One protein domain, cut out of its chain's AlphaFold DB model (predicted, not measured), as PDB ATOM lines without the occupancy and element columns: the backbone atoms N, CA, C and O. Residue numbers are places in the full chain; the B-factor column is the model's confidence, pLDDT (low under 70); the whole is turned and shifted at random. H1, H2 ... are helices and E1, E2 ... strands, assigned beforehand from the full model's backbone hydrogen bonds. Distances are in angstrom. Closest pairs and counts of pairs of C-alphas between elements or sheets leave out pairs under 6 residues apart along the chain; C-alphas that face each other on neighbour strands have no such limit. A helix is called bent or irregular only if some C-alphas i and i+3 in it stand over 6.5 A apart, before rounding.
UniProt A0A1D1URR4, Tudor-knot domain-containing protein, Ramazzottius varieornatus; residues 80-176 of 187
ATOM      1  N   GLU A  80     -11.823 -28.861 -39.369       54.00
ATOM      2  CA  GLU A  80     -10.595 -28.070 -39.272       54.00
ATOM      3  C   GLU A  80     -10.690 -26.726 -40.013       54.00
ATOM      4  O   GLU A  80     -10.270 -25.705 -39.475       54.00
ATOM      5  N   ASP A  81     -11.331 -26.693 -41.186       50.97
ATOM      6  CA  ASP A  81     -11.503 -25.480 -41.998       50.97
ATOM      7  C   ASP A  81     -12.534 -24.515 -41.390       50.97
ATOM      8  O   ASP A  81     -12.536 -23.315 -41.678       50.97
ATOM      9  N   PHE A  82     -13.423 -25.023 -40.528       54.62
ATOM     10  CA  PHE A  82     -14.457 -24.230 -39.856       54.62
ATOM     11  C   PHE A  82     -14.012 -23.701 -38.485       54.62
ATOM     12  O   PHE A  82     -14.559 -22.708 -37.990       54.62
ATOM     13  N   ILE A  83     -13.004 -24.322 -37.861       65.50
ATOM     14  CA  ILE A  83     -12.434 -23.853 -36.596       65.50
ATOM     15  C   ILE A  83     -11.466 -22.712 -36.904       65.50
ATOM     16  O   ILE A  83     -10.261 -22.894 -37.062       65.50
ATOM     17  N   LYS A  84     -11.999 -21.488 -36.957       73.69
ATOM     18  CA  LYS A  84     -11.158 -20.288 -36.973       73.69
ATOM     19  C   LYS A  84     -10.306 -20.267 -35.710       73.69
ATOM     20  O   LYS A  84     -10.828 -20.189 -34.592       73.69
ATOM     21  N   GLN A  85      -8.999 -20.355 -35.908       80.88
ATOM     22  CA  GLN A  85      -8.023 -20.288 -34.839       80.88
ATOM     23  C   GLN A  85      -7.527 -18.854 -34.703       80.88
ATOM     24  O   GLN A  85      -7.097 -18.237 -35.676       80.88
ATOM     25  N   PHE A  86      -7.618 -18.328 -33.490       88.38
ATOM     26  CA  PHE A  86      -7.143 -16.996 -33.154       88.38
ATOM     27  C   PHE A  86      -6.036 -17.078 -32.105       88.38
ATOM     28  O   PHE A  86      -5.925 -18.076 -31.393       88.38
ATOM     29  N   ASN A  87      -5.245 -16.016 -31.981       92.12
ATOM     30  CA  ASN A  87      -4.149 -15.921 -31.029       92.12
ATOM     31  C   ASN A  87      -4.449 -14.914 -29.917       92.12
ATOM     32  O   ASN A  87      -5.195 -13.948 -30.086       92.12
ATOM     33  N   ILE A  88      -3.821 -15.118 -28.756       93.44
ATOM     34  CA  ILE A  88      -3.843 -14.126 -27.677       93.44
ATOM     35  C   ILE A  88      -3.204 -12.836 -28.194       93.44
ATOM     36  O   ILE A  88      -2.095 -12.848 -28.722       93.44
ATOM     37  N   GLY A  89      -3.898 -11.719 -28.001       93.75
ATOM     38  CA  GLY A  89      -3.493 -10.402 -28.474       93.75
ATOM     39  C   GLY A  89      -4.161  -9.965 -29.775       93.75
ATOM     40  O   GLY A  89      -4.145  -8.759 -30.039       93.75
ATOM     41  N   ASP A  90      -4.791 -10.879 -30.525       94.25
ATOM     42  CA  ASP A  90      -5.480 -10.547 -31.774       94.25
ATOM     43  C   ASP A  90      -6.602  -9.537 -31.527       94.25
ATOM     44  O   ASP A  90      -7.410  -9.682 -30.600       94.25
ATOM     45  N   ASP A  91      -6.645  -8.510 -32.374       94.50
ATOM     46  CA  ASP A  91      -7.759  -7.576 -32.448       94.50
ATOM     47  C   ASP A  91      -8.878  -8.203 -33.289       94.50
ATOM     48  O   ASP A  91      -8.674  -8.689 -34.407       94.50
ATOM     49  N   VAL A  92     -10.076  -8.233 -32.718       92.50
ATOM     50  CA  VAL A  92     -11.222  -8.951 -33.268       92.50
ATOM     51  C   VAL A  92     -12.494  -8.119 -33.159       92.50
ATOM     52  O   VAL A  92     -12.646  -7.243 -32.305       92.50
ATOM     53  N   TRP A  93     -13.439  -8.427 -34.031       91.81
ATOM     54  CA  TRP A  93     -14.828  -8.031 -33.925       91.81
ATOM     55  C   TRP A  93     -15.625  -9.158 -33.285       91.81
ATOM     56  O   TRP A  93     -15.505 -10.316 -33.679       91.81
ATOM     57  N   VAL A  94     -16.461  -8.806 -32.318       90.25
ATOM     58  CA  VAL A  94     -17.319  -9.748 -31.600       90.25
ATOM     59  C   VAL A  94     -18.760  -9.326 -31.778       90.25
ATOM     60  O   VAL A  94     -19.073  -8.145 -31.624       90.25
ATOM     61  N   ILE A  95     -19.633 -10.283 -32.083       85.12
ATOM     62  CA  ILE A  95     -21.074 -10.039 -32.159       85.12
ATOM     63  C   ILE A  95     -21.694 -10.340 -30.797       85.12
ATOM     64  O   ILE A  95     -21.686 -11.482 -30.349       85.12
ATOM     65  N   ASN A  96     -22.277  -9.330 -30.157       78.25
ATOM     66  CA  ASN A  96     -23.078  -9.485 -28.945       78.25
ATOM     67  C   ASN A  96     -24.418  -8.768 -29.160       78.25
ATOM     68  O   ASN A  96     -24.454  -7.627 -29.613       78.25
ATOM     69  N   ARG A  97     -25.541  -9.458 -28.910       77.69
ATOM     70  CA  ARG A  97     -26.909  -8.918 -29.088       77.69
ATOM     71  C   ARG A  97     -27.156  -8.263 -30.459       77.69
ATOM     72  O   ARG A  97     -27.906  -7.299 -30.575       77.69
ATOM     73  N   GLY A  98     -26.538  -8.802 -31.509       76.75
ATOM     74  CA  GLY A  98     -26.670  -8.288 -32.875       76.75
ATOM     75  C   GLY A  98     -25.878  -7.009 -33.158       76.75
ATOM     76  O   GLY A  98     -26.050  -6.433 -34.227       76.75
ATOM     77  N   GLN A  99     -25.014  -6.578 -32.237       81.00
ATOM     78  CA  GLN A  99     -24.074  -5.484 -32.438       81.00
ATOM     79  C   GLN A  99     -22.645  -6.017 -32.487       81.00
ATOM     80  O   GLN A  99     -22.267  -6.923 -31.746       81.00
ATOM     81  N   PHE A 100     -21.842  -5.431 -33.365       86.94
ATOM     82  CA  PHE A 100     -20.415  -5.684 -33.439       86.94
ATOM     83  C   PHE A 100     -19.656  -4.743 -32.509       86.94
ATOM     84  O   PHE A 100     -19.785  -3.518 -32.597       86.94
ATOM     85  N   HIS A 101     -18.790  -5.323 -31.685       88.81
ATOM     86  CA  HIS A 101     -17.902  -4.614 -30.774       88.81
ATOM     87  C   HIS A 101     -16.449  -4.958 -31.081       88.81
ATOM     88  O   HIS A 101     -16.123  -6.111 -31.364       88.81
ATOM     89  N   LYS A 102     -15.564  -3.960 -30.990       92.88
ATOM     90  CA  LYS A 102     -14.122  -4.219 -30.987       92.88
ATOM     91  C   LYS A 102     -13.755  -4.937 -29.693       92.88
ATOM     92  O   LYS A 102     -14.243  -4.570 -28.620       92.88
ATOM     93  N   ALA A 103     -12.890  -5.930 -29.801       94.56
ATOM     94  CA  ALA A 103     -12.364  -6.665 -28.670       94.56
ATOM     95  C   ALA A 103     -10.944  -7.160 -28.957       94.56
ATOM     96  O   ALA A 103     -10.465  -7.114 -30.089       94.56
ATOM     97  N   LYS A 104     -10.276  -7.637 -27.911       96.25
ATOM     98  CA  LYS A 104      -8.970  -8.286 -27.981       96.25
ATOM     99  C   LYS A 104      -9.036  -9.634 -27.285       96.25
ATOM    100  O   LYS A 104      -9.613  -9.729 -26.201       96.25
ATOM    101  N   ILE A 105      -8.428 -10.657 -27.871       95.06
ATOM    102  CA  ILE A 105      -8.334 -11.970 -27.224       95.06
ATOM    103  C   ILE A 105      -7.299 -11.899 -26.105       95.06
ATOM    104  O   ILE A 105      -6.151 -11.524 -26.336       95.06
ATOM    105  N   ILE A 106      -7.699 -12.264 -24.889       96.12
ATOM    106  CA  ILE A 106      -6.840 -12.211 -23.697       96.12
ATOM    107  C   ILE A 106      -6.516 -13.590 -23.125       96.12
ATOM    108  O   ILE A 106      -5.528 -13.726 -22.407       96.12
ATOM    109  N   LEU A 107      -7.325 -14.607 -23.429       93.12
ATOM    110  CA  LEU A 107      -7.101 -15.986 -23.003       93.12
ATOM    111  C   LEU A 107      -7.744 -16.951 -24.000       93.12
ATOM    112  O   LEU A 107      -8.756 -16.621 -24.617       93.12
ATOM    113  N   ILE A 108      -7.159 -18.136 -24.137       91.75
ATOM    114  CA  ILE A 108      -7.685 -19.228 -24.955       91.75
ATOM    115  C   ILE A 108      -7.691 -20.468 -24.078       91.75
ATOM    116  O   ILE A 108      -6.661 -20.825 -23.508       91.75
ATOM    117  N   GLU A 109      -8.840 -21.116 -23.983       89.00
ATOM    118  CA  GLU A 109      -8.986 -22.406 -23.324       89.00
ATOM    119  C   GLU A 109      -9.564 -23.413 -24.314       89.00
ATOM    120  O   GLU A 109     -10.285 -23.059 -25.240       89.00
ATOM    121  N   ALA A 110      -9.213 -24.682 -24.147       79.19
ATOM    122  CA  ALA A 110      -9.861 -25.757 -24.877       79.19
ATOM    123  C   ALA A 110     -11.071 -26.191 -24.049       79.19
ATOM    124  O   ALA A 110     -10.892 -26.744 -22.958       79.19
ATOM    125  N   ASP A 111     -12.283 -25.925 -24.538       68.12
ATOM    126  CA  ASP A 111     -13.481 -26.388 -23.855       68.12
ATOM    127  C   ASP A 111     -13.524 -27.917 -23.917       68.12
ATOM    128  O   ASP A 111     -13.428 -28.543 -24.981       68.12
ATOM    129  N   LYS A 112     -13.610 -28.535 -22.740       59.69
ATOM    130  CA  LYS A 112     -13.705 -29.984 -22.610       59.69
ATOM    131  C   LYS A 112     -15.181 -30.333 -22.632       59.69
ATOM    132  O   LYS A 112     -15.787 -30.506 -21.578       59.69
ATOM    133  N   TYR A 113     -15.755 -30.492 -23.823       55.59
ATOM    134  CA  TYR A 113     -17.054 -31.149 -23.941       55.59
ATOM    135  C   TYR A 113     -16.950 -32.556 -23.331       55.59
ATOM    136  O   TYR A 113     -16.309 -33.457 -23.877       55.59
ATOM    137  N   LEU A 114     -17.556 -32.741 -22.155       54.69
ATOM    138  CA  LEU A 114     -17.616 -34.016 -21.440       54.69
ATOM    139  C   LEU A 114     -18.673 -34.913 -22.098       54.69
ATOM    140  O   LEU A 114     -19.757 -35.123 -21.563       54.69
ATOM    141  N   GLY A 115     -18.370 -35.414 -23.295       47.78
ATOM    142  CA  GLY A 115     -19.292 -36.238 -24.072       47.78
ATOM    143  C   GLY A 115     -18.597 -37.054 -25.156       47.78
ATOM    144  O   GLY A 115     -18.610 -36.675 -26.317       47.78
ATOM    145  N   ALA A 116     -18.006 -38.184 -24.759       52.75
ATOM    146  CA  ALA A 116     -17.703 -39.396 -25.541       52.75
ATOM    147  C   ALA A 116     -16.913 -39.343 -26.879       52.75
ATOM    148  O   ALA A 116     -16.491 -40.406 -27.322       52.75
ATOM    149  N   GLN A 117     -16.636 -38.199 -27.509       54.25
ATOM    150  CA  GLN A 117     -15.779 -38.090 -28.707       54.25
ATOM    151  C   GLN A 117     -14.969 -36.785 -28.612       54.25
ATOM    152  O   GLN A 117     -15.477 -35.696 -28.864       54.25
ATOM    153  N   ALA A 118     -13.720 -36.885 -28.154       55.28
ATOM    154  CA  ALA A 118     -12.916 -35.770 -27.651       55.28
ATOM    155  C   ALA A 118     -12.346 -34.852 -28.752       55.28
ATOM    156  O   ALA A 118     -11.146 -34.864 -29.011       55.28
ATOM    157  N   THR A 119     -13.185 -34.017 -29.367       61.34
ATOM    158  CA  THR A 119     -12.707 -32.817 -30.078       61.34
ATOM    159  C   THR A 119     -12.962 -31.611 -29.183       61.34
ATOM    160  O   THR A 119     -14.090 -31.137 -29.075       61.34
ATOM    161  N   SER A 120     -11.930 -31.150 -28.475       70.69
ATOM    162  CA  SER A 120     -12.025 -29.929 -27.674       70.69
ATOM    163  C   SER A 120     -12.051 -28.716 -28.599       70.69
ATOM    164  O   SER A 120     -11.083 -28.487 -29.329       70.69
ATOM    165  N   LEU A 121     -13.136 -27.944 -28.575       75.56
ATOM    166  CA  LEU A 121     -13.227 -26.696 -29.329       75.56
ATOM    167  C   LEU A 121     -12.603 -25.554 -28.517       75.56
ATOM    168  O   LEU A 121     -12.807 -25.490 -27.303       75.56
ATOM    169  N   PRO A 122     -11.835 -24.649 -29.144       83.31
ATOM    170  CA  PRO A 122     -11.293 -23.502 -28.436       83.31
ATOM    171  C   PRO A 122     -12.415 -22.530 -28.043       83.31
ATOM    172  O   PRO A 122     -13.261 -22.169 -28.863       83.31
ATOM    173  N   ILE A 123     -12.377 -22.079 -26.792       88.31
ATOM    174  CA  ILE A 123     -13.165 -20.971 -26.260       88.31
ATOM    175  C   ILE A 123     -12.224 -19.805 -25.941       88.31
ATOM    176  O   ILE A 123     -11.122 -19.982 -25.416       88.31
ATOM    177  N   TYR A 124     -12.644 -18.595 -26.294       90.81
ATOM    178  CA  TYR A 124     -11.814 -17.397 -26.255       90.81
ATOM    179  C   TYR A 124     -12.346 -16.433 -25.209       90.81
ATOM    180  O   TYR A 124     -13.517 -16.060 -25.246       90.81
ATOM    181  N   ARG A 125     -11.487 -15.975 -24.299       94.06
ATOM    182  CA  ARG A 125     -11.827 -14.859 -23.421       94.06
ATOM    183  C   ARG A 125     -11.452 -13.559 -24.103       94.06
ATOM    184  O   ARG A 125     -10.303 -13.381 -24.516       94.06
ATOM    185  N   ILE A 126     -12.407 -12.648 -24.183       94.75
ATOM    186  CA  ILE A 126     -12.268 -11.373 -24.877       94.75
ATOM    187  C   ILE A 126     -12.301 -10.204 -23.896       94.75
ATOM    188  O   ILE A 126     -12.986 -10.243 -22.877       94.75
ATOM    189  N   HIS A 127     -11.567  -9.148 -24.226       96.31
ATOM    190  CA  HIS A 127     -11.603  -7.866 -23.533       96.31
ATOM    191  C   HIS A 127     -12.081  -6.773 -24.484       96.31
ATOM    192  O   HIS A 127     -11.539  -6.630 -25.581       96.31
ATOM    193  N   HIS A 128     -13.046  -5.964 -24.053       93.50
ATOM    194  CA  HIS A 128     -13.529  -4.810 -24.809       93.50
ATOM    195  C   HIS A 128     -12.725  -3.547 -24.450       93.50
ATOM    196  O   HIS A 128     -12.786  -3.093 -23.303       93.50
ATOM    197  N   PRO A 129     -11.991  -2.932 -25.400       92.00
ATOM    198  CA  PRO A 129     -11.256  -1.700 -25.137       92.00
ATOM    199  C   PRO A 129     -12.163  -0.589 -24.594       92.00
ATOM    200  O   PRO A 129     -13.223  -0.296 -25.146       92.00
ATOM    201  N   GLY A 130     -11.725   0.049 -23.506       91.56
ATOM    202  CA  GLY A 130     -12.475   1.106 -22.819       91.56
ATOM    203  C   GLY A 130     -13.511   0.600 -21.811       91.56
ATOM    204  O   GLY A 130     -14.115   1.410 -21.111       91.56
ATOM    205  N   TRP A 131     -13.712  -0.716 -21.702       91.31
ATOM    206  CA  TRP A 131     -14.602  -1.326 -20.719       91.31
ATOM    207  C   TRP A 131     -13.766  -1.889 -19.560       91.31
ATOM    208  O   TRP A 131     -12.586  -2.204 -19.701       91.31
ATOM    209  N   GLY A 132     -14.347  -1.978 -18.363       92.12
ATOM    210  CA  GLY A 132     -13.657  -2.591 -17.224       92.12
ATOM    211  C   GLY A 132     -13.552  -4.114 -17.372       92.12
ATOM    212  O   GLY A 132     -14.467  -4.731 -17.903       92.12
ATOM    213  N   LYS A 133     -12.517  -4.736 -16.787       92.75
ATOM    214  CA  LYS A 133     -12.275  -6.204 -16.810       92.75
ATOM    215  C   LYS A 133     -13.457  -7.080 -16.361       92.75
ATOM    216  O   LYS A 133     -13.504  -8.274 -16.629       92.75
ATOM    217  N   ARG A 134     -14.410  -6.499 -15.626       94.25
ATOM    218  CA  ARG A 134     -15.654  -7.168 -15.208       94.25
ATOM    219  C   ARG A 134     -16.587  -7.513 -16.377       94.25
ATOM    220  O   ARG A 134     -17.516  -8.278 -16.171       94.25
ATOM    221  N   TYR A 135     -16.356  -6.919 -17.545       90.94
ATOM    222  CA  TYR A 135     -17.083  -7.186 -18.785       90.94
ATOM    223  C   TYR A 135     -16.274  -8.059 -19.753       90.94
ATOM    224  O   TYR A 135     -16.587  -8.100 -20.937       90.94
ATOM    225  N   ASP A 136     -15.202  -8.703 -19.282       93.06
ATOM    226  CA  ASP A 136     -14.485  -9.686 -20.089       93.06
ATOM    227  C   ASP A 136     -15.338 -10.956 -20.176       93.06
ATOM    228  O   ASP A 136     -15.705 -11.529 -19.146       93.06
ATOM    229  N   GLU A 137     -15.622 -11.410 -21.391       92.38
ATOM    230  CA  GLU A 137     -16.575 -12.490 -21.668       92.38
ATOM    231  C   GLU A 137     -15.884 -13.680 -22.345       92.38
ATOM    232  O   GLU A 137     -14.821 -13.536 -22.951       92.38
ATOM    233  N   TRP A 138     -16.480 -14.867 -22.224       91.81
ATOM    234  CA  TRP A 138     -16.064 -16.069 -22.947       91.81
ATOM    235  C   TRP A 138     -16.922 -16.244 -24.197       91.81
ATOM    236  O   TRP A 138     -18.145 -16.177 -24.111       91.81
ATOM    237  N   MET A 139     -16.282 -16.490 -25.338       88.00
ATOM    238  CA  MET A 139     -16.922 -16.570 -26.650       88.00
ATOM    239  C   MET A 139     -16.418 -17.774 -27.445       88.00
ATOM    240  O   MET A 139     -15.239 -18.133 -27.383       88.00
ATOM    241  N   PHE A 140     -17.307 -18.362 -28.242       86.25
ATOM    242  CA  PHE A 140     -16.958 -19.382 -29.227       86.25
ATOM    243  C   PHE A 140     -16.420 -18.751 -30.518       86.25
ATOM    244  O   PHE A 140     -16.641 -17.570 -30.795       86.25
ATOM    245  N   SER A 141     -15.708 -19.548 -31.321       84.06
ATOM    246  CA  SER A 141     -15.089 -19.107 -32.583       84.06
ATOM    247  C   SER A 141     -16.082 -18.536 -33.600       84.06
ATOM    248  O   SER A 141     -15.704 -17.691 -34.409       84.06
ATOM    249  N   ASP A 142     -17.342 -18.973 -33.569       82.44
ATOM    250  CA  ASP A 142     -18.403 -18.541 -34.485       82.44
ATOM    251  C   ASP A 142     -18.841 -17.081 -34.277       82.44
ATOM    252  O   ASP A 142     -19.320 -16.429 -35.205       82.44
ATOM    253  N   SER A 143     -18.626 -16.559 -33.072       85.19
ATOM    254  CA  SER A 143     -19.043 -15.229 -32.632       85.19
ATOM    255  C   SER A 143     -17.907 -14.204 -32.714       85.19
ATOM    256  O   SER A 143     -18.096 -13.029 -32.386       85.19
ATOM    257  N   VAL A 144     -16.726 -14.649 -33.156       86.81
ATOM    258  CA  VAL A 144     -15.497 -13.862 -33.264       86.81
ATOM    259  C   VAL A 144     -15.068 -13.772 -34.727       86.81
ATOM    260  O   VAL A 144     -15.091 -14.740 -35.487       86.81
ATOM    261  N   MET A 145     -14.647 -12.584 -35.145       89.19
ATOM    262  CA  MET A 145     -14.181 -12.312 -36.498       89.19
ATOM    263  C   MET A 145     -12.892 -11.496 -36.445       89.19
ATOM    264  O   MET A 145     -12.835 -10.477 -35.766       89.19
ATOM    265  N   LEU A 146     -11.858 -11.913 -37.175       86.94
ATOM    266  CA  LEU A 146     -10.580 -11.198 -37.178       86.94
ATOM    267  C   LEU A 146     -10.759  -9.776 -37.724       86.94
ATOM    268  O   LEU A 146     -11.428  -9.587 -38.748       86.94
ATOM    269  N   GLN A 147     -10.143  -8.793 -37.068       85.88
ATOM    270  CA  GLN A 147     -10.075  -7.433 -37.586       85.88
ATOM    271  C   GLN A 147      -9.099  -7.388 -38.767       85.88
ATOM    272  O   GLN A 147      -7.884  -7.477 -38.607       85.88
ATOM    273  N   ASN A 148      -9.648  -7.282 -39.973       82.31
ATOM    274  CA  ASN A 148      -8.903  -7.115 -41.213       82.31
ATOM    275  C   ASN A 148      -9.700  -6.220 -42.179       82.31
ATOM    276  O   ASN A 148     -10.883  -5.952 -41.959       82.31
ATOM    277  N   ALA A 149      -9.064  -5.799 -43.275       79.69
ATOM    278  CA  ALA A 149      -9.667  -4.873 -44.236       79.69
ATOM    279  C   ALA A 149     -10.999  -5.373 -44.839       79.69
ATOM    280  O   ALA A 149     -11.870  -4.566 -45.148       79.69
ATOM    281  N   GLU A 150     -11.177  -6.689 -44.986       79.50
ATOM    282  CA  GLU A 150     -12.422  -7.290 -45.482       79.50
ATOM    283  C   GLU A 150     -13.554  -7.194 -44.447       79.50
ATOM    284  O   GLU A 150     -14.709  -6.905 -44.770       79.50
ATOM    285  N   ASN A 151     -13.225  -7.445 -43.184       80.12
ATOM    286  CA  ASN A 151     -14.192  -7.555 -42.105       80.12
ATOM    287  C   ASN A 151     -14.542  -6.205 -41.482       80.12
ATOM    288  O   ASN A 151     -15.639  -6.067 -40.952       80.12
ATOM    289  N   ASP A 152     -13.676  -5.198 -41.590       82.88
ATOM    290  CA  ASP A 152     -13.904  -3.857 -41.038       82.88
ATOM    291  C   ASP A 152     -15.087  -3.114 -41.682       82.88
ATOM    292  O   ASP A 152     -15.660  -2.213 -41.068       82.88
ATOM    293  N   ALA A 153     -15.508  -3.513 -42.886       75.56
ATOM    294  CA  ALA A 153     -16.660  -2.924 -43.572       75.56
ATOM    295  C   ALA A 153     -18.023  -3.444 -43.063       75.56
ATOM    296  O   ALA A 153     -19.048  -2.805 -43.304       75.56
ATOM    297  N   LYS A 154     -18.061  -4.589 -42.364       71.94
ATOM    298  CA  LYS A 154     -19.305  -5.268 -41.938       71.94
ATOM    299  C   LYS A 154     -19.960  -4.650 -40.680       71.94
ATOM    300  O   LYS A 154     -21.174  -4.445 -40.696       71.94
ATOM    301  N   PRO A 155     -19.211  -4.299 -39.613       74.12
ATOM    302  CA  PRO A 155     -19.751  -3.732 -38.375       74.12
ATOM    303  C   PRO A 155     -20.617  -2.471 -38.513       74.12
ATOM    304  O   PRO A 155     -21.680  -2.442 -37.890       74.12
ATOM    305  N   PRO A 156     -20.226  -1.427 -39.278       64.19
ATOM    306  CA  PRO A 156     -20.991  -0.180 -39.293       64.19
ATOM    307  C   PRO A 156     -22.400  -0.373 -39.868       64.19
ATOM    308  O   PRO A 156     -23.368   0.055 -39.248       64.19
ATOM    309  N   GLY A 157     -22.537  -1.114 -40.975       62.91
ATOM    310  CA  GLY A 157     -23.841  -1.344 -41.606       62.91
ATOM    311  C   GLY A 157     -24.827  -2.117 -40.723       62.91
ATOM    312  O   GLY A 157     -26.011  -1.798 -40.702       62.91
ATOM    313  N   VAL A 158     -24.354  -3.105 -39.955       63.06
ATOM    314  CA  VAL A 158     -25.219  -3.902 -39.065       63.06
ATOM    315  C   VAL A 158     -25.595  -3.129 -37.800       63.06
ATOM    316  O   VAL A 158     -26.749  -3.166 -37.371       63.06
ATOM    317  N   ASN A 159     -24.646  -2.389 -37.223       73.06
ATOM    318  CA  ASN A 159     -24.897  -1.594 -36.023       73.06
ATOM    319  C   ASN A 159     -25.879  -0.445 -36.291       73.06
ATOM    320  O   ASN A 159     -26.718  -0.154 -35.436       73.06
ATOM    321  N   ASP A 160     -25.806   0.183 -37.469       67.56
ATOM    322  CA  ASP A 160     -26.722   1.261 -37.842       67.56
ATOM    323  C   ASP A 160     -28.157   0.746 -38.035       67.56
ATOM    324  O   ASP A 160     -29.079   1.328 -37.465       67.56
ATOM    325  N   VAL A 161     -28.347  -0.399 -38.703       66.25
ATOM    326  CA  VAL A 161     -29.669  -1.047 -38.839       66.25
ATOM    327  C   VAL A 161     -30.247  -1.434 -37.476       66.25
ATOM    328  O   VAL A 161     -31.434  -1.234 -37.210       66.25
ATOM    329  N   HIS A 162     -29.418  -1.979 -36.584       62.56
ATOM    330  CA  HIS A 162     -29.855  -2.328 -35.236       62.56
ATOM    331  C   HIS A 162     -30.289  -1.087 -34.438       62.56
ATOM    332  O   HIS A 162     -31.312  -1.125 -33.750       62.56
ATOM    333  N   ARG A 163     -29.548   0.026 -34.551       63.75
ATOM    334  CA  ARG A 163     -29.906   1.303 -33.919       63.75
ATOM    335  C   ARG A 163     -31.215   1.859 -34.483       63.75
ATOM    336  O   ARG A 163     -32.056   2.298 -33.705       63.75
ATOM    337  N   GLU A 164     -31.388   1.846 -35.801       65.38
ATOM    338  CA  GLU A 164     -32.595   2.347 -36.469       65.38
ATOM    339  C   GLU A 164     -33.841   1.575 -36.015       65.38
ATOM    340  O   GLU A 164     -34.817   2.181 -35.576       65.38
ATOM    341  N   ARG A 165     -33.753   0.240 -35.938       61.09
ATOM    342  CA  ARG A 165     -34.840  -0.606 -35.429       61.09
ATOM    343  C   ARG A 165     -35.233  -0.287 -33.981       61.09
ATOM    344  O   ARG A 165     -36.416  -0.306 -33.663       61.09
ATOM    345  N   MET A 166     -34.266  -0.003 -33.105       65.06
ATOM    346  CA  MET A 166     -34.556   0.390 -31.717       65.06
ATOM    347  C   MET A 166     -35.205   1.777 -31.616       65.06
ATOM    348  O   MET A 166     -36.000   2.020 -30.713       65.06
ATOM    349  N   LEU A 167     -34.863   2.699 -32.521       64.62
ATOM    350  CA  LEU A 167     -35.415   4.056 -32.527       64.62
ATOM    351  C   LEU A 167     -36.857   4.104 -33.040       64.62
ATOM    352  O   LEU A 167     -37.628   4.942 -32.571       64.62
ATOM    353  N   ASP A 168     -37.219   3.233 -33.978       61.47
ATOM    354  CA  ASP A 168     -38.582   3.165 -34.508       61.47
ATOM    355  C   ASP A 168     -39.559   2.540 -33.503       61.47
ATOM    356  O   ASP A 168     -40.643   3.084 -33.299       61.47
ATOM    357  N   ASP A 169     -39.128   1.515 -32.762       59.22
ATOM    358  CA  ASP A 169     -39.935   0.861 -31.718       59.22
ATOM    359  C   ASP A 169     -40.336   1.838 -30.591       59.22
ATOM    360  O   ASP A 169     -41.408   1.751 -30.001       59.22
ATOM    361  N   HIS A 170     -39.501   2.844 -30.310       58.53
ATOM    362  CA  HIS A 170     -39.804   3.899 -29.331       58.53
ATOM    363  C   HIS A 170     -40.593   5.083 -29.911       58.53
ATOM    364  O   HIS A 170     -41.033   5.967 -29.168       58.53
ATOM    365  N   ARG A 171     -40.757   5.150 -31.237       54.47
ATOM    366  CA  ARG A 171     -41.502   6.225 -31.898       54.47
ATOM    367  C   ARG A 171     -43.001   5.928 -31.951       54.47
ATOM    368  O   ARG A 171     -43.792   6.876 -31.954       54.47
ATOM    369  N   ASP A 172     -43.377   4.655 -31.918       53.16
ATOM    370  CA  ASP A 172     -44.775   4.221 -31.906       53.16
ATOM    371  C   ASP A 172     -45.448   4.461 -30.548       53.16
ATOM    372  O   ASP A 172     -46.586   4.928 -30.509       53.16
ATOM    373  N   ASP A 173     -44.714   4.327 -29.441       52.84
ATOM    374  CA  ASP A 173     -45.237   4.585 -28.088       52.84
ATOM    375  C   ASP A 173     -45.591   6.068 -27.855       52.84
ATOM    376  O   ASP A 173     -46.522   6.417 -27.125       52.84
ATOM    377  N   LYS A 174     -44.895   6.985 -28.542       50.84
ATOM    378  CA  LYS A 174     -45.170   8.426 -28.441       50.84
ATOM    379  C   LYS A 174     -46.400   8.880 -29.226       50.84
ATOM    380  O   LYS A 174     -46.945   9.931 -28.899       50.84
ATOM    381  N   ARG A 175     -46.841   8.128 -30.241       48.91
ATOM    382  CA  ARG A 175     -48.038   8.482 -31.025       48.91
ATOM    383  C   ARG A 175     -49.331   8.013 -30.370       48.91
ATOM    384  O   ARG A 175     -50.363   8.627 -30.615       48.91
ATOM    385  N   VAL A 176     -49.291   6.999 -29.504       48.34
ATOM    386  CA  VAL A 176     -50.495   6.534 -28.793       48.34
ATOM    387  C   VAL A 176     -50.916   7.527 -27.697       48.34
ATOM    388  O   VAL A 176     -52.099   7.815 -27.547       48.34
TER     389      VAL A 176
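Overview. This is residues 80 to 176 of the 187 residues of the protein "Tudor-knot domain-containing protein" of Ramazzottius varieornatus (UniProt A0A1D1URR4). A folded sheet, one sheet bent back on itself, puts E4 and E3 face to face with E1 and E5, with E2 as the hinge; from it H1 reaches away as a long arm whose residues 164 to 176 stick out. The printed part has 97 residues, with E1 to E5 and then H1, mixed in class; the antiparallel order is E4 E3 E2 E1 E5. It is loose, radius of gyration of the C-alphas 16.9 A, spanning 56 by 33 by 30 A.

Arrangement. E1, residues 91 to 96, E2, 99 to 111, E3, 121 to 127, and E4, 137 to 140, form a meander, each strand the antiparallel neighbour of the one before. Within hydrogen-bond range are N 94 and O 101, 2.9 A, N 109 and O 123, 2.9 A, and N 139 and O 124, 2.8 A. E2 bends by 91 degrees at residue 102. E5, residues 144 to 146, neighbours E1, with N 145 and O 93 at 2.8 A. H1, residues 154 to 176, stands at the sheet's level; its C-alpha closest to E2 is Pro 155, 5.3 A from that of Phe 100. In H1, 13 of 19 O i to N i+4 pairs are within range.

Along the chain. E1 begins at C-alpha 91 (-7.759, -7.576, -32.448). E2 measures 25.0 A and H1 35.8 A, ending at C-alpha 176 (-50.495, 6.534, -28.793).

Size, cuts and confidence. The printed part has no cut and no long link. pLDDT is under 70 at residues 80 to 83, 111 to 119, 156 to 158 and 160 to 176.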